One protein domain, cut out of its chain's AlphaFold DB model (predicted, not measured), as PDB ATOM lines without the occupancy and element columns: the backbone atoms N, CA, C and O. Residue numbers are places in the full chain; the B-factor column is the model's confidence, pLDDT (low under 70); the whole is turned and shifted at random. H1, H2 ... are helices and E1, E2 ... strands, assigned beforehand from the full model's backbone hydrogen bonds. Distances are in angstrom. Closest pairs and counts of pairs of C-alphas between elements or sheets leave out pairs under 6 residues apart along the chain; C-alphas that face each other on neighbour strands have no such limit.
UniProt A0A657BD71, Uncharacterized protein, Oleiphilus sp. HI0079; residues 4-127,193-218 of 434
ATOM      1  N   TYR A   4      20.868 -55.622  17.330       89.75
ATOM      2  CA  TYR A   4      20.055 -54.686  18.097       89.75
ATOM      3  C   TYR A   4      18.587 -55.084  17.971       89.75
ATOM      4  O   TYR A   4      18.126 -55.405  16.876       89.75
ATOM      5  N   ARG A   5      17.859 -55.102  19.089       92.75
ATOM      6  CA  ARG A   5      16.480 -55.595  19.146       92.75
ATOM      7  C   ARG A   5      15.573 -54.578  19.804       92.75
ATOM      8  O   ARG A   5      15.919 -54.031  20.848       92.75
ATOM      9  N   ILE A   6      14.409 -54.372  19.201       91.06
ATOM     10  CA  ILE A   6      13.325 -53.569  19.756       91.06
ATOM     11  C   ILE A   6      12.127 -54.490  19.933       91.06
ATOM     12  O   ILE A   6      11.592 -55.014  18.956       91.06
ATOM     13  N   GLU A   7      11.720 -54.695  21.180       89.75
ATOM     14  CA  GLU A   7      10.524 -55.466  21.508       89.75
ATOM     15  C   GLU A   7       9.290 -54.567  21.401       89.75
ATOM     16  O   GLU A   7       9.274 -53.459  21.942       89.75
ATOM     17  N   MET A   8       8.256 -55.033  20.703       87.94
ATOM     18  CA  MET A   8       7.008 -54.290  20.523       87.94
ATOM     19  C   MET A   8       5.825 -55.221  20.239       87.94
ATOM     20  O   MET A   8       5.999 -56.383  19.872       87.94
ATOM     21  N   GLN A   9       4.609 -54.701  20.398       85.62
ATOM     22  CA  GLN A   9       3.379 -55.430  20.106       85.62
ATOM     23  C   GLN A   9       2.904 -55.104  18.683       85.62
ATOM     24  O   GLN A   9       2.515 -53.974  18.398       85.62
ATOM     25  N   ILE A  10       2.928 -56.095  17.790       83.88
ATOM     26  CA  ILE A  10       2.533 -55.955  16.380       83.88
ATOM     27  C   ILE A  10       1.390 -56.918  16.109       83.88
ATOM     28  O   ILE A  10       1.527 -58.118  16.343       83.88
ATOM     29  N   SER A  11       0.253 -56.394  15.646       76.12
ATOM     30  CA  SER A  11      -0.961 -57.192  15.411       76.12
ATOM     31  C   SER A  11      -1.349 -58.076  16.615       76.12
ATOM     32  O   SER A  11      -1.736 -59.229  16.449       76.12
ATOM     33  N   ASN A  12      -1.240 -57.537  17.837       75.44
ATOM     34  CA  ASN A  12      -1.483 -58.220  19.121       75.44
ATOM     35  C   ASN A  12      -0.498 -59.335  19.516       75.44
ATOM     36  O   ASN A  12      -0.729 -60.025  20.507       75.44
ATOM     37  N   GLU A  13       0.620 -59.479  18.813       82.56
ATOM     38  CA  GLU A  13       1.683 -60.417  19.166       82.56
ATOM     39  C   GLU A  13       2.934 -59.673  19.629       82.56
ATOM     40  O   GLU A  13       3.310 -58.653  19.051       82.56
ATOM     41  N   ASN A  14       3.624 -60.213  20.634       87.00
ATOM     42  CA  ASN A  14       4.959 -59.734  20.985       87.00
ATOM     43  C   ASN A  14       5.932 -60.125  19.870       87.00
ATOM     44  O   ASN A  14       6.106 -61.307  19.568       87.00
ATOM     45  N   GLN A  15       6.552 -59.122  19.262       88.12
ATOM     46  CA  GLN A  15       7.501 -59.271  18.171       88.12
ATOM     47  C   GLN A  15       8.795 -58.532  18.510       88.12
ATOM     48  O   GLN A  15       8.784 -57.465  19.124       88.12
ATOM     49  N   SER A  16       9.908 -59.100  18.053       90.00
ATOM     50  CA  SER A  16      11.230 -58.495  18.170       90.00
ATOM     51  C   SER A  16      11.664 -58.010  16.796       90.00
ATOM     52  O   SER A  16      11.837 -58.818  15.877       90.00
ATOM     53  N   VAL A  17      11.828 -56.697  16.650       91.75
ATOM     54  CA  VAL A  17      12.378 -56.093  15.438       91.75
ATOM     55  C   VAL A  17      13.891 -56.028  15.575       91.75
ATOM     56  O   VAL A  17      14.421 -55.391  16.485       91.75
ATOM     57  N   CYS A  18      14.579 -56.718  14.676       92.38
ATOM     58  CA  CYS A  18      16.018 -56.915  14.692       92.38
ATOM     59  C   CYS A  18      16.706 -56.031  13.651       92.38
ATOM     60  O   CYS A  18      16.302 -55.990  12.488       92.38
ATOM     61  N   PHE A  19      17.807 -55.411  14.066       91.50
ATOM     62  CA  PHE A  19      18.703 -54.633  13.222       91.50
ATOM     63  C   PHE A  19      20.142 -55.120  13.384       91.50
ATOM     64  O   PHE A  19      20.567 -55.528  14.471       91.50
ATOM     65  N   ASP A  20      20.905 -55.043  12.300       89.25
ATOM     66  CA  ASP A  20      22.358 -55.095  12.383       89.25
ATOM     67  C   ASP A  20      22.882 -53.876  13.140       89.25
ATOM     68  O   ASP A  20      22.331 -52.791  13.016       89.25
ATOM     69  N   ASN A  21      23.930 -54.050  13.942       89.69
ATOM     70  CA  ASN A  21      24.575 -52.951  14.649       89.69
ATOM     71  C   ASN A  21      26.090 -53.109  14.576       89.69
ATOM     72  O   ASN A  21      26.640 -54.185  14.847       89.69
ATOM     73  N   PHE A  22      26.753 -52.014  14.216       88.38
ATOM     74  CA  PHE A  22      28.192 -51.946  14.045       88.38
ATOM     75  C   PHE A  22      28.754 -50.725  14.776       88.38
ATOM     76  O   PHE A  22      28.141 -49.660  14.756       88.38
ATOM     77  N   PRO A  23      29.941 -50.831  15.393       91.50
ATOM     78  CA  PRO A  23      30.682 -49.651  15.814       91.50
ATOM     79  C   PRO A  23      31.106 -48.819  14.593       91.50
ATOM     80  O   PRO A  23      31.366 -49.368  13.515       91.50
ATOM     81  N   LEU A  24      31.223 -47.504  14.792       93.56
ATOM     82  CA  LEU A  24      31.692 -46.553  13.786       93.56
ATOM     83  C   LEU A  24      32.989 -45.882  14.232       93.56
ATOM     84  O   LEU A  24      33.023 -45.211  15.266       93.56
ATOM     85  N   GLU A  25      34.020 -46.020  13.407       95.25
ATOM     86  CA  GLU A  25      35.292 -45.315  13.527       95.25
ATOM     87  C   GLU A  25      35.312 -44.122  12.571       95.25
ATOM     88  O   GLU A  25      35.076 -44.266  11.368       95.25
ATOM     89  N   ASN A  26      35.598 -42.935  13.103       95.88
ATOM     90  CA  ASN A  26      35.749 -41.744  12.285       95.88
ATOM     91  C   ASN A  26      37.199 -41.581  11.822       95.88
ATOM     92  O   ASN A  26      38.114 -41.483  12.636       95.88
ATOM     93  N   CYS A  27      37.385 -41.522  10.510       95.56
ATOM     94  CA  CYS A  27      38.653 -41.248   9.841       95.56
ATOM     95  C   CYS A  27      38.563 -40.010   8.934       95.56
ATOM     96  O   CYS A  27      39.495 -39.743   8.180       95.56
ATOM     97  N   ARG A  28      37.440 -39.288   8.972       94.69
ATOM     98  CA  ARG A  28      37.138 -38.128   8.135       94.69
ATOM     99  C   ARG A  28      37.571 -36.834   8.819       94.69
ATOM    100  O   ARG A  28      37.417 -36.688  10.034       94.69
ATOM    101  N   ALA A  29      38.052 -35.872   8.038       94.44
ATOM    102  CA  ALA A  29      38.313 -34.525   8.527       94.44
ATOM    103  C   ALA A  29      37.003 -33.811   8.928       94.44
ATOM    104  O   ALA A  29      35.971 -34.031   8.292       94.44
ATOM    105  N   PRO A  30      37.005 -32.930   9.946       96.38
ATOM    106  CA  PRO A  30      35.813 -32.177  10.331       96.38
ATOM    107  C   PRO A  30      35.245 -31.308   9.197       96.38
ATOM    108  O   PRO A  30      35.980 -30.757   8.375       96.38
ATOM    109  N   TYR A  31      33.924 -31.145   9.188       96.69
ATOM    110  CA  TYR A  31      33.212 -30.273   8.257       96.69
ATOM    111  C   TYR A  31      32.805 -28.950   8.897       96.69
ATOM    112  O   TYR A  31      32.307 -28.906  10.023       96.69
ATOM    113  N   GLU A  32      32.937 -27.890   8.109       96.38
ATOM    114  CA  GLU A  32      32.240 -26.625   8.309       96.38
ATOM    115  C   GLU A  32      30.956 -26.662   7.481       96.38
ATOM    116  O   GLU A  32      30.985 -27.065   6.317       96.38
ATOM    117  N   ILE A  33      29.823 -26.292   8.081       94.12
ATOM    118  CA  ILE A  33      28.520 -26.415   7.425       94.12
ATOM    119  C   ILE A  33      27.721 -25.114   7.439       94.12
ATOM    120  O   ILE A  33      27.717 -24.378   8.424       94.12
ATOM    121  N   GLU A  34      26.978 -24.890   6.360       92.62
ATOM    122  CA  GLU A  34      25.981 -23.827   6.216       92.62
ATOM    123  C   GLU A  34      24.611 -24.478   5.991       92.62
ATOM    124  O   GLU A  34      24.442 -25.265   5.059       92.62
ATOM    125  N   LEU A  35      23.620 -24.181   6.836       89.81
ATOM    126  CA  LEU A  35      22.285 -24.770   6.699       89.81
ATOM    127  C   LEU A  35      21.517 -24.137   5.537       89.81
ATOM    128  O   LEU A  35      21.471 -22.917   5.397       89.81
ATOM    129  N   LEU A  36      20.860 -24.976   4.740       84.38
ATOM    130  CA  LEU A  36      20.003 -24.540   3.645       84.38
ATOM    131  C   LEU A  36      18.541 -24.451   4.108       84.38
ATOM    132  O   LEU A  36      18.099 -25.258   4.931       84.38
ATOM    133  N   PRO A  37      17.753 -23.498   3.577       73.38
ATOM    134  CA  PRO A  37      16.319 -23.461   3.828       73.38
ATOM    135  C   PRO A  37      15.640 -24.679   3.193       73.38
ATOM    136  O   PRO A  37      15.896 -25.025   2.039       73.38
ATOM    137  N   ILE A  38      14.736 -25.319   3.934       67.19
ATOM    138  CA  ILE A  38      13.974 -26.474   3.451       67.19
ATOM    139  C   ILE A  38      12.550 -26.026   3.093       67.19
ATOM    140  O   ILE A  38      11.647 -26.039   3.926       67.19
ATOM    141  N   GLY A  39      12.298 -25.745   1.808       52.84
ATOM    142  CA  GLY A  39      10.975 -25.412   1.248       52.84
ATOM    143  C   GLY A  39      10.740 -23.928   0.932       52.84
ATOM    144  O   GLY A  39      11.576 -23.078   1.211       52.84
ATOM    145  N   LYS A  40       9.570 -23.633   0.336       41.31
ATOM    146  CA  LYS A  40       9.192 -22.300  -0.184       41.31
ATOM    147  C   LYS A  40       8.998 -21.222   0.890       41.31
ATOM    148  O   LYS A  40       9.139 -20.042   0.591       41.31
ATOM    149  N   GLU A  41       8.713 -21.607   2.131       43.53
ATOM    150  CA  GLU A  41       8.834 -20.710   3.280       43.53
ATOM    151  C   GLU A  41      10.272 -20.803   3.778       43.53
ATOM    152  O   GLU A  41      10.591 -21.667   4.590       43.53
ATOM    153  N   ALA A  42      11.155 -19.965   3.238       42.25
ATOM    154  CA  ALA A  42      12.547 -19.877   3.654       42.25
ATOM    155  C   ALA A  42      12.651 -19.427   5.122       42.25
ATOM    156  O   ALA A  42      12.920 -18.269   5.426       42.25
ATOM    157  N   ARG A  43      12.427 -20.353   6.052       41.00
ATOM    158  CA  ARG A  43      12.985 -20.279   7.394       41.00
ATOM    159  C   ARG A  43      14.334 -20.973   7.293       41.00
ATOM    160  O   ARG A  43      14.411 -22.120   6.845       41.00
ATOM    161  N   THR A  44      15.406 -20.266   7.647       40.81
ATOM    162  CA  THR A  44      16.671 -20.914   8.023       40.81
ATOM    163  C   THR A  44      16.323 -22.085   8.926       40.81
ATOM    164  O   THR A  44      15.471 -21.896   9.787       40.81
ATOM    165  N   ALA A  45      16.894 -23.265   8.671       43.62
ATOM    166  CA  ALA A  45      16.540 -24.537   9.292       43.62
ATOM    167  C   ALA A  45      16.480 -24.476  10.834       43.62
ATOM    168  O   ALA A  45      17.391 -24.908  11.530       43.62
ATOM    169  N   GLU A  46      15.393 -23.949  11.383       42.78
ATOM    170  CA  GLU A  46      14.983 -24.172  12.751       42.78
ATOM    171  C   GLU A  46      14.200 -25.473  12.714       42.78
ATOM    172  O   GLU A  46      13.095 -25.528  12.173       42.78
ATOM    173  N   CYS A  47      14.850 -26.524  13.220       47.97
ATOM    174  CA  CYS A  47      14.269 -27.762  13.725       47.97
ATOM    175  C   CYS A  47      12.736 -27.798  13.636       47.97
ATOM    176  O   CYS A  47      12.050 -27.217  14.480       47.97
ATOM    177  N   HIS A  48      12.189 -28.523  12.655       52.53
ATOM    178  CA  HIS A  48      10.742 -28.770  12.537       52.53
ATOM    179  C   HIS A  48      10.158 -29.560  13.730       52.53
ATOM    180  O   HIS A  48       8.957 -29.822  13.775       52.53
ATOM    181  N   SER A  49      11.006 -29.952  14.679       61.66
ATOM    182  CA  SER A  49      10.667 -30.588  15.946       61.66
ATOM    183  C   SER A  49       9.762 -29.742  16.832       61.66
ATOM    184  O   SER A  49      10.065 -28.589  17.159       61.66
ATOM    185  N   SER A  50       8.683 -30.359  17.309       64.19
ATOM    186  CA  SER A  50       7.740 -29.736  18.237       64.19
ATOM    187  C   SER A  50       8.167 -29.908  19.697       64.19
ATOM    188  O   SER A  50       7.757 -29.117  20.548       64.19
ATOM    189  N   THR A  51       9.040 -30.879  19.998       76.69
ATOM    190  CA  THR A  51       9.461 -31.200  21.371       76.69
ATOM    191  C   THR A  51      10.933 -30.879  21.655       76.69
ATOM    192  O   THR A  51      11.786 -30.856  20.767       76.69
ATOM    193  N   ALA A  52      11.262 -30.651  22.932       80.81
ATOM    194  CA  ALA A  52      12.644 -30.432  23.371       80.81
ATOM    195  C   ALA A  52      13.538 -31.669  23.157       80.81
ATOM    196  O   ALA A  52      14.719 -31.526  22.844       80.81
ATOM    197  N   ALA A  53      12.972 -32.872  23.294       80.19
ATOM    198  CA  ALA A  53      13.689 -34.126  23.087       80.19
ATOM    199  C   ALA A  53      14.111 -34.297  21.621       80.19
ATOM    200  O   ALA A  53      15.271 -34.596  21.348       80.19
ATOM    201  N   GLU A  54      13.205 -34.039  20.676       81.06
ATOM    202  CA  GLU A  54      13.536 -34.098  19.252       81.06
ATOM    203  C   GLU A  54      14.573 -33.030  18.878       81.06
ATOM    204  O   GLU A  54      15.563 -33.352  18.230       81.06
ATOM    205  N   LYS A  55      14.445 -31.791  19.380       83.50
ATOM    206  CA  LYS A  55      15.456 -30.737  19.155       83.50
ATOM    207  C   LYS A  55      16.853 -31.136  19.641       83.50
ATOM    208  O   LYS A  55      17.846 -30.809  18.989       83.50
ATOM    209  N   ALA A  56      16.945 -31.847  20.767       87.62
ATOM    210  CA  ALA A  56      18.216 -32.355  21.280       87.62
ATOM    211  C   ALA A  56      18.821 -33.429  20.360       87.62
ATOM    212  O   ALA A  56      20.027 -33.411  20.118       87.62
ATOM    213  N   ILE A  57      17.992 -34.323  19.812       90.69
ATOM    214  CA  ILE A  57      18.424 -35.325  18.827       90.69
ATOM    215  C   ILE A  57      18.901 -34.637  17.549       90.69
ATOM    216  O   ILE A  57      20.005 -34.908  17.093       90.69
ATOM    217  N   GLU A  58      18.121 -33.710  16.992       88.50
ATOM    218  CA  GLU A  58      18.484 -32.997  15.762       88.50
ATOM    219  C   GLU A  58      19.794 -32.208  15.923       88.50
ATOM    220  O   GLU A  58      20.650 -32.245  15.039       88.50
ATOM    221  N   SER A  59      20.000 -31.577  17.085       90.50
ATOM    222  CA  SER A  59      21.264 -30.903  17.418       90.50
ATOM    223  C   SER A  59      22.435 -31.888  17.492       90.50
ATOM    224  O   SER A  59      23.495 -31.624  16.931       90.50
ATOM    225  N   CYS A  60      22.242 -33.049  18.129       94.38
ATOM    226  CA  CYS A  60      23.246 -34.116  18.175       94.38
ATOM    227  C   CYS A  60      23.622 -34.610  16.769       94.38
ATOM    228  O   CYS A  60      24.805 -34.722  16.449       94.38
ATOM    229  N   LEU A  61      22.630 -34.844  15.903       95.38
ATOM    230  CA  LEU A  61      22.851 -35.287  14.525       95.38
ATOM    231  C   LEU A  61      23.649 -34.251  13.718       95.38
ATOM    232  O   LEU A  61      24.539 -34.623  12.957       95.38
ATOM    233  N   LEU A  62      23.380 -32.955  13.907       94.44
ATOM    234  CA  LEU A  62      24.141 -31.880  13.263       94.44
ATOM    235  C   LEU A  62      25.589 -31.796  13.752       94.44
ATOM    236  O   LEU A  62      26.504 -31.642  12.943       94.44
ATOM    237  N   GLU A  63      25.822 -31.931  15.055       95.81
ATOM    238  CA  GLU A  63      27.183 -31.968  15.597       95.81
ATOM    239  C   GLU A  63      27.947 -33.216  15.138       95.81
ATOM    240  O   GLU A  63      29.145 -33.143  14.849       95.81
ATOM    241  N   PHE A  64      27.258 -34.346  14.963       96.56
ATOM    242  CA  PHE A  64      27.829 -35.530  14.329       96.56
ATOM    243  C   PHE A  64      28.186 -35.283  12.853       96.56
ATOM    244  O   PHE A  64      29.269 -35.673  12.423       96.56
ATOM    245  N   VAL A  65      27.354 -34.583  12.073       95.94
ATOM    246  CA  VAL A  65      27.701 -34.197  10.687       95.94
ATOM    247  C   VAL A  65      28.983 -33.357  10.646       95.94
ATOM    248  O   VAL A  65      29.834 -33.578   9.784       95.94
ATOM    249  N   LYS A  66      29.164 -32.420  11.581       96.25
ATOM    250  CA  LYS A  66      30.377 -31.588  11.648       96.25
ATOM    251  C   LYS A  66      31.606 -32.402  12.043       96.25
ATOM    252  O   LYS A  66      32.623 -32.358  11.359       96.25
ATOM    253  N   SER A  67      31.513 -33.155  13.133       95.94
ATOM    254  CA  SER A  67      32.675 -33.782  13.776       95.94
ATOM    255  C   SER A  67      32.986 -35.199  13.294       95.94
ATOM    256  O   SER A  67      34.139 -35.614  13.342       95.94
ATOM    257  N   GLY A  68      31.967 -35.953  12.873       94.75
ATOM    258  CA  GLY A  68      32.016 -37.404  12.684       94.75
ATOM    259  C   GLY A  68      32.122 -38.206  13.989       94.75
ATOM    260  O   GLY A  68      32.299 -39.420  13.929       94.75
ATOM    261  N   ASP A  69      32.034 -37.574  15.166       94.19
ATOM    262  CA  ASP A  69      32.251 -38.234  16.459       94.19
ATOM    263  C   ASP A  69      31.072 -39.137  16.862       94.19
ATOM    264  O   ASP A  69      30.022 -38.674  17.319       94.19
ATOM    265  N   SER A  70      31.260 -40.453  16.740       92.69
ATOM    266  CA  SER A  70      30.250 -41.455  17.092       92.69
ATOM    267  C   SER A  70      29.911 -41.486  18.588       92.69
ATOM    268  O   SER A  70      28.816 -41.924  18.948       92.69
ATOM    269  N   ALA A  71      30.766 -40.952  19.470       92.81
ATOM    270  CA  ALA A  71      30.462 -40.861  20.898       92.81
ATOM    271  C   ALA A  71      29.286 -39.910  21.188       92.81
ATOM    272  O   ALA A  71      28.577 -40.099  22.181       92.81
ATOM    273  N   LEU A  72      29.040 -38.913  20.327       93.06
ATOM    274  CA  LEU A  72      27.870 -38.031  20.423       93.06
ATOM    275  C   LEU A  72      26.567 -38.815  20.244       93.06
ATOM    276  O   LEU A  72      25.628 -38.633  21.018       93.06
ATOM    277  N   LEU A  73      26.539 -39.743  19.285       92.88
ATOM    278  CA  LEU A  73      25.371 -40.579  19.006       92.88
ATOM    279  C   LEU A  73      25.025 -41.454  20.217       92.88
ATOM    280  O   LEU A  73      23.875 -41.482  20.656       92.88
ATOM    281  N   CYS A  74      26.035 -42.082  20.829       88.19
ATOM    282  CA  CYS A  74      25.850 -42.922  22.013       88.19
ATOM    283  C   CYS A  74      25.278 -42.150  23.212       88.19
ATOM    284  O   CYS A  74      24.429 -42.682  23.925       88.19
ATOM    285  N   LYS A  75      25.696 -40.893  23.428       89.00
ATOM    286  CA  LYS A  75      25.169 -40.041  24.516       89.00
ATOM    287  C   LYS A  75      23.670 -39.764  24.388       89.00
ATOM    288  O   LYS A  75      23.014 -39.526  25.396       89.00
ATOM    289  N   HIS A  76      23.146 -39.801  23.166       89.00
ATOM    290  CA  HIS A  76      21.733 -39.592  22.853       89.00
ATOM    291  C   HIS A  76      20.990 -40.902  22.547       89.00
ATOM    292  O   HIS A  76      19.905 -40.861  21.975       89.00
ATOM    293  N   GLU A  77      21.563 -42.054  22.918       91.44
ATOM    294  CA  GLU A  77      20.974 -43.387  22.708       91.44
ATOM    295  C   GLU A  77      20.624 -43.680  21.235       91.44
ATOM    296  O   GLU A  77      19.748 -44.496  20.943       91.44
ATOM    297  N   LEU A  78      21.309 -43.024  20.294       93.94
ATOM    298  CA  LEU A  78      21.185 -43.307  18.869       93.94
ATOM    299  C   LEU A  78      22.033 -44.531  18.530       93.94
ATOM    300  O   LEU A  78      23.236 -44.567  18.795       93.94
ATOM    301  N   VAL A  79      21.397 -45.528  17.925       93.38
ATOM    302  CA  VAL A  79      22.026 -46.800  17.566       93.38
ATOM    303  C   VAL A  79      22.245 -46.854  16.064       93.38
ATOM    304  O   VAL A  79      21.309 -46.647  15.298       93.38
ATOM    305  N   LEU A  80      23.472 -47.147  15.638       93.06
ATOM    306  CA  LEU A  80      23.810 -47.316  14.228       93.06
ATOM    307  C   LEU A  80      23.261 -48.640  13.694       93.06
ATOM    308  O   LEU A  80      23.613 -49.695  14.216       93.06
ATOM    309  N   VAL A  81      22.428 -48.579  12.652       90.06
ATOM    310  CA  VAL A  81      21.718 -49.742  12.095       90.06
ATOM    311  C   VAL A  81      21.886 -49.902  10.583       90.06
ATOM    312  O   VAL A  81      20.934 -49.971   9.812       90.06
ATOM    313  N   GLU A  82      23.136 -49.951  10.150       85.38
ATOM    314  CA  GLU A  82      23.500 -50.232   8.761       85.38
ATOM    315  C   GLU A  82      23.564 -51.743   8.499       85.38
ATOM    316  O   GLU A  82      24.001 -52.500   9.365       85.38
ATOM    317  N   SER A  83      23.210 -52.189   7.288       76.31
ATOM    318  CA  SER A  83      23.343 -53.598   6.868       76.31
ATOM    319  C   SER A  83      24.197 -53.720   5.592       76.31
ATOM    320  O   SER A  83      23.699 -54.102   4.534       76.31
ATOM    321  N   PRO A  84      25.494 -53.356   5.657       75.38
ATOM    322  CA  PRO A  84      26.359 -53.320   4.486       75.38
ATOM    323  C   PRO A  84      26.703 -54.736   4.003       75.38
ATOM    324  O   PRO A  84      27.097 -55.616   4.780       75.38
ATOM    325  N   GLY A  85      26.643 -54.946   2.693       68.88
ATOM    326  CA  GLY A  85      27.211 -56.114   2.039       68.88
ATOM    327  C   GLY A  85      28.739 -56.160   2.136       68.88
ATOM    328  O   GLY A  85      29.425 -55.213   2.541       68.88
ATOM    329  N   VAL A  86      29.316 -57.308   1.767       69.88
ATOM    330  CA  VAL A  86      30.772 -57.491   1.808       69.88
ATOM    331  C   VAL A  86      31.426 -56.509   0.841       69.88
ATOM    332  O   VAL A  86      31.218 -56.573  -0.368       69.88
ATOM    333  N   SER A  87      32.252 -55.623   1.401       67.75
ATOM    334  CA  SER A  87      33.000 -54.604   0.667       67.75
ATOM    335  C   SER A  87      32.140 -53.502   0.035       67.75
ATOM    336  O   SER A  87      32.671 -52.728  -0.764       67.75
ATOM    337  N   GLU A  88      30.858 -53.397   0.389       72.88
ATOM    338  CA  GLU A  88      29.997 -52.292  -0.030       72.88
ATOM    339  C   GLU A  88      30.456 -50.955   0.556       72.88
ATOM    340  O   GLU A  88      31.131 -50.881   1.590       72.88
ATOM    341  N   ILE A  89      30.108 -49.898  -0.169       80.00
ATOM    342  CA  ILE A  89      30.334 -48.519   0.234       80.00
ATOM    343  C   ILE A  89      28.994 -47.796   0.252       80.00
ATOM    344  O   ILE A  89      28.180 -47.996  -0.645       80.00
ATOM    345  N   SER A  90      28.782 -46.950   1.253       80.69
ATOM    346  CA  SER A  90      27.573 -46.137   1.379       80.69
ATOM    347  C   SER A  90      27.933 -44.657   1.492       80.69
ATOM    348  O   SER A  90      29.026 -44.287   1.930       80.69
ATOM    349  N   ARG A  91      26.996 -43.807   1.066       78.81
ATOM    350  CA  ARG A  91      27.016 -42.345   1.262       78.81
ATOM    351  C   ARG A  91      26.167 -41.917   2.463       78.81
ATOM    352  O   ARG A  91      26.127 -40.732   2.797       78.81
ATOM    353  N   ASN A  92      25.473 -42.879   3.068       88.06
ATOM    354  CA  ASN A  92      24.465 -42.670   4.088       88.06
ATOM    355  C   ASN A  92      24.804 -43.461   5.354       88.06
ATOM    356  O   ASN A  92      25.432 -44.518   5.291       88.06
ATOM    357  N   ILE A  93      24.351 -42.933   6.487       92.12
ATOM    358  CA  ILE A  93      24.322 -43.606   7.779       92.12
ATOM    359  C   ILE A  93      22.896 -43.577   8.323       92.12
ATOM    360  O   ILE A  93      22.257 -42.528   8.348       92.12
ATOM    361  N   THR A  94      22.439 -44.718   8.813       93.56
ATOM    362  CA  THR A  94      21.102 -44.959   9.334       93.56
ATOM    363  C   THR A  94      21.175 -45.227  10.828       93.56
ATOM    364  O   THR A  94      21.883 -46.120  11.287       93.56
ATOM    365  N   LEU A  95      20.427 -44.449  11.597       95.00
ATOM    366  CA  LEU A  95      20.391 -44.484  13.050       95.00
ATOM    367  C   LEU A  95      18.974 -44.786  13.520       95.00
ATOM    368  O   LEU A  95      18.010 -44.289  12.946       95.00
ATOM    369  N   VAL A  96      18.841 -45.539  14.601       94.31
ATOM    370  CA  VAL A  96      17.585 -45.766  15.317       94.31
ATOM    371  C   VAL A  96      17.627 -45.013  16.636       94.31
ATOM    372  O   VAL A  96      18.590 -45.127  17.392       94.31
ATOM    373  N   HIS A  97      16.555 -44.285  16.933       92.38
ATOM    374  CA  HIS A  97      16.276 -43.777  18.267       92.38
ATOM    375  C   HIS A  97      15.168 -44.627  18.909       92.38
ATOM    376  O   HIS A  97      13.999 -44.513  18.519       92.38
ATOM    377  N   PRO A  98      15.498 -45.488  19.885       85.56
ATOM    378  CA  PRO A  98      14.571 -46.505  20.374       85.56
ATOM    379  C   PRO A  98      13.391 -45.936  21.152       85.56
ATOM    380  O   PRO A  98      12.289 -46.459  21.060       85.56
ATOM    381  N   LYS A  99      13.581 -44.832  21.885       86.69
ATOM    382  CA  LYS A  99      12.500 -44.231  22.680       86.69
ATOM    383  C   LYS A  99      11.377 -43.656  21.820       86.69
ATOM    384  O   LYS A  99      10.229 -43.675  22.247       86.69
ATOM    385  N   SER A 100      11.698 -43.135  20.635       84.62
ATOM    386  CA  SER A 100      10.700 -42.571  19.718       84.62
ATOM    387  C   SER A 100      10.336 -43.503  18.564       84.62
ATOM    388  O   SER A 100       9.553 -43.104  17.705       84.62
ATOM    389  N   ASN A 101      10.914 -44.712  18.499       86.75
ATOM    390  CA  ASN A 101      10.757 -45.642  17.375       86.75
ATOM    391  C   ASN A 101      10.964 -44.954  16.012       86.75
ATOM    392  O   ASN A 101      10.221 -45.167  15.054       86.75
ATOM    393  N   SER A 102      11.954 -44.063  15.944       90.00
ATOM    394  CA  SER A 102      12.251 -43.289  14.740       90.00
ATOM    395  C   SER A 102      13.603 -43.694  14.188       90.00
ATOM    396  O   SER A 102      14.558 -43.897  14.939       90.00
ATOM    397  N   MET A 103      13.687 -43.766  12.869       93.69
ATOM    398  CA  MET A 103      14.947 -43.874  12.157       93.69
ATOM    399  C   MET A 103      15.349 -42.505  11.628       93.69
ATOM    400  O   MET A 103      14.503 -41.722  11.192       93.69
ATOM    401  N   TYR A 104      16.642 -42.224  11.668       94.38
ATOM    402  CA  TYR A 104      17.263 -41.044  11.089       94.38
ATOM    403  C   TYR A 104      18.276 -41.505  10.057       94.38
ATOM    404  O   TYR A 104      19.092 -42.373  10.345       94.38
ATOM    405  N   VAL A 105      18.241 -40.919   8.870       93.62
ATOM    406  CA  VAL A 105      19.252 -41.159   7.844       93.62
ATOM    407  C   VAL A 105      20.000 -39.868   7.605       93.62
ATOM    408  O   VAL A 105      19.392 -38.822   7.373       93.62
ATOM    409  N   ILE A 106      21.322 -39.962   7.656       93.94
ATOM    410  CA  ILE A 106      22.249 -38.880   7.379       93.94
ATOM    411  C   ILE A 106      22.974 -39.220   6.079       93.94
ATOM    412  O   ILE A 106      23.728 -40.188   6.033       93.94
ATOM    413  N   GLY A 107      22.736 -38.445   5.027       91.50
ATOM    414  CA  GLY A 107      23.361 -38.625   3.717       91.50
ATOM    415  C   GLY A 107      24.367 -37.531   3.383       91.50
ATOM    416  O   GLY A 107      24.246 -36.411   3.878       91.50
ATOM    417  N   GLY A 108      25.337 -37.852   2.521       89.31
ATOM    418  CA  GLY A 108      26.331 -36.895   2.011       89.31
ATOM    419  C   GLY A 108      27.429 -36.538   3.017       89.31
ATOM    420  O   GLY A 108      27.983 -35.445   2.975       89.31
ATOM    421  N   ILE A 109      27.731 -37.438   3.955       90.19
ATOM    422  CA  ILE A 109      28.657 -37.174   5.071       90.19
ATOM    423  C   ILE A 109      30.069 -37.723   4.869       90.19
ATOM    424  O   ILE A 109      30.858 -37.726   5.808       90.19
ATOM    425  N   GLY A 110      30.403 -38.175   3.663       91.81
ATOM    426  CA  GLY A 110      31.650 -38.869   3.360       91.81
ATOM    427  C   GLY A 110      31.416 -40.322   2.958       91.81
ATOM    428  O   GLY A 110      30.308 -40.738   2.612       91.81
ATOM    429  N   LEU A 111      32.496 -41.099   2.970       91.94
ATOM    430  CA  LEU A 111      32.511 -42.469   2.478       91.94
ATOM    431  C   LEU A 111      32.448 -43.475   3.628       91.94
ATOM    432  O   LEU A 111      33.426 -43.671   4.356       91.94
ATOM    433  N   VAL A 112      31.314 -44.162   3.743       91.38
ATOM    434  CA  VAL A 112      31.098 -45.225   4.728       91.38
ATOM    435  C   VAL A 112      31.576 -46.548   4.147       91.38
ATOM    436  O   VAL A 112      31.110 -46.970   3.087       91.38
ATOM    437  N   ARG A 113      32.513 -47.214   4.827       91.00
ATOM    438  CA  ARG A 113      33.060 -48.513   4.404       91.00
ATOM    439  C   ARG A 113      32.937 -49.551   5.500       91.00
ATOM    440  O   ARG A 113      33.282 -49.278   6.649       91.00
ATOM    441  N   PHE A 114      32.547 -50.760   5.114       90.12
ATOM    442  CA  PHE A 114      32.485 -51.897   6.021       90.12
ATOM    443  C   PHE A 114      33.752 -52.755   5.971       90.12
ATOM    444  O   PHE A 114      34.084 -53.342   4.938       90.12
ATOM    445  N   ASP A 115      34.429 -52.883   7.114       89.25
ATOM    446  CA  ASP A 115      35.471 -53.886   7.316       89.25
ATOM    447  C   ASP A 115      34.827 -55.193   7.794       89.25
ATOM    448  O   ASP A 115      34.444 -55.351   8.957       89.25
ATOM    449  N   SER A 116      34.726 -56.165   6.888       86.00
ATOM    450  CA  SER A 116      34.074 -57.444   7.164       86.00
ATOM    451  C   SER A 116      34.832 -58.336   8.154       86.00
ATOM    452  O   SER A 116      34.190 -59.202   8.762       86.00
ATOM    453  N   LYS A 117      36.149 -58.136   8.329       87.81
ATOM    454  CA  LYS A 117      36.997 -58.886   9.271       87.81
ATOM    455  C   LYS A 117      36.861 -58.323  10.679       87.81
ATOM    456  O   LYS A 117      36.673 -59.088  11.619       87.81
ATOM    457  N   ARG A 118      36.928 -56.995  10.810       90.00
ATOM    458  CA  ARG A 118      36.796 -56.294  12.097       90.00
ATOM    459  C   ARG A 118      35.341 -56.124  12.532       90.00
ATOM    460  O   ARG A 118      35.099 -55.923  13.715       90.00
ATOM    461  N   LYS A 119      34.384 -56.241  11.601       87.94
ATOM    462  CA  LYS A 119      32.954 -55.940  11.806       87.94
ATOM    463  C   LYS A 119      32.749 -54.505  12.299       87.94
ATOM    464  O   LYS A 119      32.017 -54.271  13.253       87.94
ATOM    465  N   VAL A 120      33.420 -53.562  11.644       91.12
ATOM    466  CA  VAL A 120      33.424 -52.133  11.981       91.12
ATOM    467  C   VAL A 120      33.080 -51.336  10.727       91.12
ATOM    468  O   VAL A 120      33.491 -51.702   9.622       91.12
ATOM    469  N   LEU A 121      32.341 -50.246  10.903       92.81
ATOM    470  CA  LEU A 121      32.154 -49.226   9.881       92.81
ATOM    471  C   LEU A 121      33.202 -48.129  10.050       92.81
ATOM    472  O   LEU A 121      33.500 -47.714  11.166       92.81
ATOM    473  N   THR A 122      33.739 -47.639   8.940       94.25
ATOM    474  CA  THR A 122      34.646 -46.484   8.925       94.25
ATOM    475  C   THR A 122      34.016 -45.351   8.128       94.25
ATOM    476  O   THR A 122      33.546 -45.577   7.011       94.25
ATOM    477  N   LEU A 123      34.007 -44.146   8.695       95.25
ATOM    478  CA  LEU A 123      33.627 -42.914   8.005       95.25
ATOM    479  C   LEU A 123      34.897 -42.231   7.502       95.25
ATOM    480  O   LEU A 123      35.709 -41.785   8.303       95.25
ATOM    481  N   ASN A 124      35.080 -42.169   6.188       95.12
ATOM    482  CA  ASN A 124      36.264 -41.590   5.556       95.12
ATOM    483  C   ASN A 124      35.911 -40.311   4.795       95.12
ATOM    484  O   ASN A 124      34.743 -40.079   4.464       95.12
ATOM    485  N   ASP A 125      36.933 -39.526   4.459       94.62
ATOM    486  CA  ASP A 125      36.788 -38.430   3.503       94.62
ATOM    487  C   ASP A 125      36.243 -38.930   2.152       94.62
ATOM    488  O   ASP A 125      36.504 -40.075   1.748       94.62
ATOM    489  N   PRO A 126      35.453 -38.097   1.454       93.25
ATOM    490  CA  PRO A 126      34.976 -38.419   0.121       93.25
ATOM    491  C   PRO A 126      36.129 -38.492  -0.888       93.25
ATOM    492  O   PRO A 126      37.174 -37.866  -0.715       93.25
ATOM    493  N   LEU A 127      35.923 -39.240  -1.974       92.31
ATOM    494  CA  LEU A 127      36.868 -39.310  -3.093       92.31
ATOM    495  C   LEU A 127      36.290 -38.517  -4.264       92.31
ATOM    496  O   LEU A 127      35.509 -39.045  -5.055       92.31
ATOM    497  N   PRO A 193       9.781 -39.646   3.496       91.38
ATOM    498  CA  PRO A 193      10.633 -39.162   4.571       91.38
ATOM    499  C   PRO A 193      10.350 -37.709   4.933       91.38
ATOM    500  O   PRO A 193      10.104 -36.866   4.064       91.38
ATOM    501  N   ARG A 194      10.464 -37.399   6.226       90.00
ATOM    502  CA  ARG A 194      10.452 -36.020   6.711       90.00
ATOM    503  C   ARG A 194      11.885 -35.519   6.782       90.00
ATOM    504  O   ARG A 194      12.652 -35.964   7.633       90.00
ATOM    505  N   TYR A 195      12.242 -34.578   5.917       88.94
ATOM    506  CA  TYR A 195      13.533 -33.906   6.018       88.94
ATOM    507  C   TYR A 195      13.573 -33.025   7.264       88.94
ATOM    508  O   TYR A 195      12.687 -32.205   7.504       88.94
ATOM    509  N   VAL A 196      14.607 -33.253   8.060       86.50
ATOM    510  CA  VAL A 196      14.894 -32.567   9.317       86.50
ATOM    511  C   VAL A 196      15.825 -31.396   9.051       86.50
ATOM    512  O   VAL A 196      15.557 -30.276   9.475       86.50
ATOM    513  N   CYS A 197      16.915 -31.660   8.332       87.69
ATOM    514  CA  CYS A 197      17.932 -30.666   8.040       87.69
ATOM    515  C   CYS A 197      18.645 -30.977   6.722       87.69
ATOM    516  O   CYS A 197      18.700 -32.127   6.289       87.69
ATOM    517  N   ALA A 198      19.196 -29.952   6.086       91.25
ATOM    518  CA  ALA A 198      20.068 -30.063   4.933       91.25
ATOM    519  C   ALA A 198      20.997 -28.850   4.910       91.25
ATOM    520  O   ALA A 198      20.638 -27.775   5.396       91.25
ATOM    521  N   GLY A 199      22.186 -29.009   4.347       90.88
ATOM    522  CA  GLY A 199      23.169 -27.936   4.320       90.88
ATOM    523  C   GLY A 199      24.295 -28.178   3.331       90.88
ATOM    524  O   GLY A 199      24.425 -29.268   2.777       90.88
ATOM    525  N   ARG A 200      25.106 -27.145   3.123       93.19
ATOM    526  CA  ARG A 200      26.378 -27.200   2.399       93.19
ATOM    527  C   ARG A 200      27.509 -27.544   3.350       93.19
ATOM    528  O   ARG A 200      27.452 -27.184   4.523       93.19
ATOM    529  N   ILE A 201      28.551 -28.165   2.816       94.38
ATOM    530  CA  ILE A 201      29.835 -28.355   3.488       94.38
ATOM    531  C   ILE A 201      30.800 -27.306   2.928       94.38
ATOM    532  O   ILE A 201      31.344 -27.469   1.840       94.38
ATOM    533  N   THR A 202      30.976 -26.188   3.629       94.69
ATOM    534  CA  THR A 202      31.646 -24.984   3.101       94.69
ATOM    535  C   THR A 202      33.147 -25.160   2.912       94.69
ATOM    536  O   THR A 202      33.736 -24.520   2.041       94.69
ATOM    537  N   ASN A 203      33.764 -26.047   3.692       94.06
ATOM    538  CA  ASN A 203      35.186 -26.368   3.596       94.06
ATOM    539  C   ASN A 203      35.498 -27.529   2.631       94.06
ATOM    540  O   ASN A 203      36.647 -27.962   2.566       94.06
ATOM    541  N   LEU A 204      34.516 -28.014   1.859       91.75
ATOM    542  CA  LEU A 204      34.699 -29.037   0.829       91.75
ATOM    543  C   LEU A 204      34.311 -28.472  -0.541       91.75
ATOM    544  O   LEU A 204      33.168 -28.080  -0.756       91.75
ATOM    545  N   ASP A 205      35.280 -28.414  -1.457       89.81
ATOM    546  CA  ASP A 205      35.109 -27.947  -2.843       89.81
ATOM    547  C   ASP A 205      34.273 -26.660  -2.981       89.81
ATOM    548  O   ASP A 205      33.290 -26.571  -3.714       89.81
ATOM    549  N   LYS A 206      34.623 -25.647  -2.176       87.00
ATOM    550  CA  LYS A 206      33.958 -24.332  -2.154       87.00
ATOM    551  C   LYS A 206      32.438 -24.392  -1.889       87.00
ATOM    552  O   LYS A 206      31.722 -23.471  -2.278       87.00
ATOM    553  N   GLY A 207      31.942 -25.429  -1.209       87.81
ATOM    554  CA  GLY A 207      30.533 -25.541  -0.816       87.81
ATOM    555  C   GLY A 207      29.608 -26.165  -1.862       87.81
ATOM    556  O   GLY A 207      28.388 -26.029  -1.743       87.81
ATOM    557  N   GLU A 208      30.156 -26.827  -2.883       90.75
ATOM    558  CA  GLU A 208      29.373 -27.545  -3.899       90.75
ATOM    559  C   GLU A 208      28.589 -28.729  -3.309       90.75
ATOM    560  O   GLU A 208      27.432 -28.988  -3.670       90.75
ATOM    561  N   TRP A 209      29.197 -29.404  -2.336       92.56
ATOM    562  CA  TRP A 209      28.676 -30.613  -1.712       92.56
ATOM    563  C   TRP A 209      27.853 -30.306  -0.465       92.56
ATOM    564  O   TRP A 209      28.078 -29.317   0.240       92.56
ATOM    565  N   GLY A 210      26.887 -31.169  -0.178       92.62
ATOM    566  CA  GLY A 210      25.988 -31.006   0.949       92.62
ATOM    567  C   GLY A 210      25.649 -32.302   1.660       92.62
ATOM    568  O   GLY A 210      25.960 -33.401   1.202       92.62
ATOM    569  N   PHE A 211      24.957 -32.137   2.779       93.19
ATOM    570  CA  PHE A 211      24.426 -33.218   3.593       93.19
ATOM    571  C   PHE A 211      22.916 -33.056   3.770       93.19
ATOM    572  O   PHE A 211      22.376 -31.949   3.693       93.19
ATOM    573  N   SER A 212      22.235 -34.156   4.074       92.62
ATOM    574  CA  SER A 212      20.829 -34.136   4.474       92.62
ATOM    575  C   SER A 212      20.572 -35.091   5.624       92.62
ATOM    576  O   SER A 212      21.112 -36.193   5.641       92.62
ATOM    577  N   ILE A 213      19.692 -34.691   6.531       92.75
ATOM    578  CA  ILE A 213      19.141 -35.513   7.599       92.75
ATOM    579  C   ILE A 213      17.642 -35.626   7.345       92.75
ATOM    580  O   ILE A 213      16.943 -34.612   7.249       92.75
ATOM    581  N   TYR A 214      17.130 -36.846   7.271       92.00
ATOM    582  CA  TYR A 214      15.693 -37.099   7.267       92.00
ATOM    583  C   TYR A 214      15.326 -38.174   8.276       92.00
ATOM    584  O   TYR A 214      16.168 -38.966   8.694       92.00
ATOM    585  N   THR A 215      14.055 -38.204   8.658       91.62
ATOM    586  CA  THR A 215      13.510 -39.206   9.565       91.62
ATOM    587  C   THR A 215      12.368 -39.989   8.937       91.62
ATOM    588  O   THR A 215      11.627 -39.487   8.083       91.62
ATOM    589  N   THR A 216      12.242 -41.236   9.373       92.44
ATOM    590  CA  THR A 216      11.167 -42.165   9.036       92.44
ATOM    591  C   THR A 216      10.754 -42.934  10.293       92.44
ATOM    592  O   THR A 216      11.531 -43.007  11.247       92.44
ATOM    593  N   PRO A 217       9.588 -43.595  10.300       92.81
ATOM    594  CA  PRO A 217       9.322 -44.663  11.261       92.81
ATOM    595  C   PRO A 217      10.322 -45.825  11.107       92.81
ATOM    596  O   PRO A 217      11.146 -45.820  10.183       92.81
ATOM    597  N   LEU A 218      10.257 -46.813  12.005       92.44
ATOM    598  CA  LEU A 218      11.087 -48.022  11.924       92.44
ATOM    599  C   LEU A 218      10.867 -48.756  10.598       92.44
ATOM    600  O   LEU A 218       9.726 -48.976  10.198       92.44
TER     601      LEU A 218
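This is residues 4 to 127 and 193 to 218 of the 434 residues of an uncharacterized protein of Oleiphilus sp. HI0079 (UniProt A0A657BD71). A strongly twisted sheet of seven strands curls round the helix H1, with the short helix H2 folded back beside H1, while the separate hairpin of E1 and E2 makes an arm whose residues 9 to 14 stick out. The longest strand, E6, bends sharply: E9 pairs with it before the bend, with E8 and E4 beyond, and E7 pairs with it after the bend, with E3 beyond. The printed part has 150 residues, with named elements in the order E1, E2, E3, E4, H1, H2, E5, E6, E7, E8, E9; the class is mixed, helices and strands. The large sheet is branched and mixed, with E3 and E7 its parallel pair. The whole is compact, with a radius of gyration of the C-alphas of 15.9 A and spans of 51 by 42 by 24 A.

E1, residues 4 to 10, and E2, residues 13 to 19, form an antiparallel hairpin, with N 6 and O 17 2.9 A apart; both are apart from the other elements. E3, residues 24 to 26, is parallel to E7, residues 120 to 124, with N 25 and O 121 2.9 A apart. E4, residues 33 to 35, is antiparallel to E8, residues 194 to 201, with N 34 and O 200 3.0 A apart. H1, residues 52 to 67, is on the branched sheet; its closest C-alphas to E6, residues 102 to 115, are those of Val 65 and Ile 109, 6.4 A apart. H2, residues 70 to 75, touches residues 60 to 64 of H1 alone, the closest C-alphas being those of Cys 60 and Leu 72, 6.5 A apart. This helical hairpin has a shallow tilt of 18 degrees, opposite ways. H2 only grazes the sheet, with residues 70 to 73. In H1 and H2 every O i to N i+4 pair is within hydrogen-bond range. E5, residues 89 to 97, E6 and E7 form a meander, each strand the antiparallel neighbour of the one before; N 93 and O 106 are 2.9 A apart, and N 113 and O 122 2.9 A. E5 lies on one side of E6, and E7 and E9, residues 209 to 217, on the other side. E9 is antiparallel to E6, with N 105 and O 214 2.9 A apart, and to E8, with N 196 and O 213 2.8 A apart.

E1 begins at C-alpha 4 (20.055, -54.686, 18.097). H1 is 22.5 A long from C-alpha 52 (12.644, -30.432, 23.371). E5 is 23.4 A long and bends by 57 degrees at residue 92; E6 is 26.6 A long and bends by 105 degrees at residue 110. E8 is 21.1 A long, and E9, 27.2 A long, ends at C-alpha 217 (9.322, -44.663, 11.261).

The two C-alphas farthest apart, those of Asn 12 and Lys 206, are 53.5 A apart. Residues 128 to 192 are not printed, and C-alphas 127 and 193 are 27.3 A apart across the cut. The links E4 to H1 and H2 to E5 are long. The mean pLDDT of the printed part is 86.1, and residues 38 to 50 and 85 to 87 are under 70.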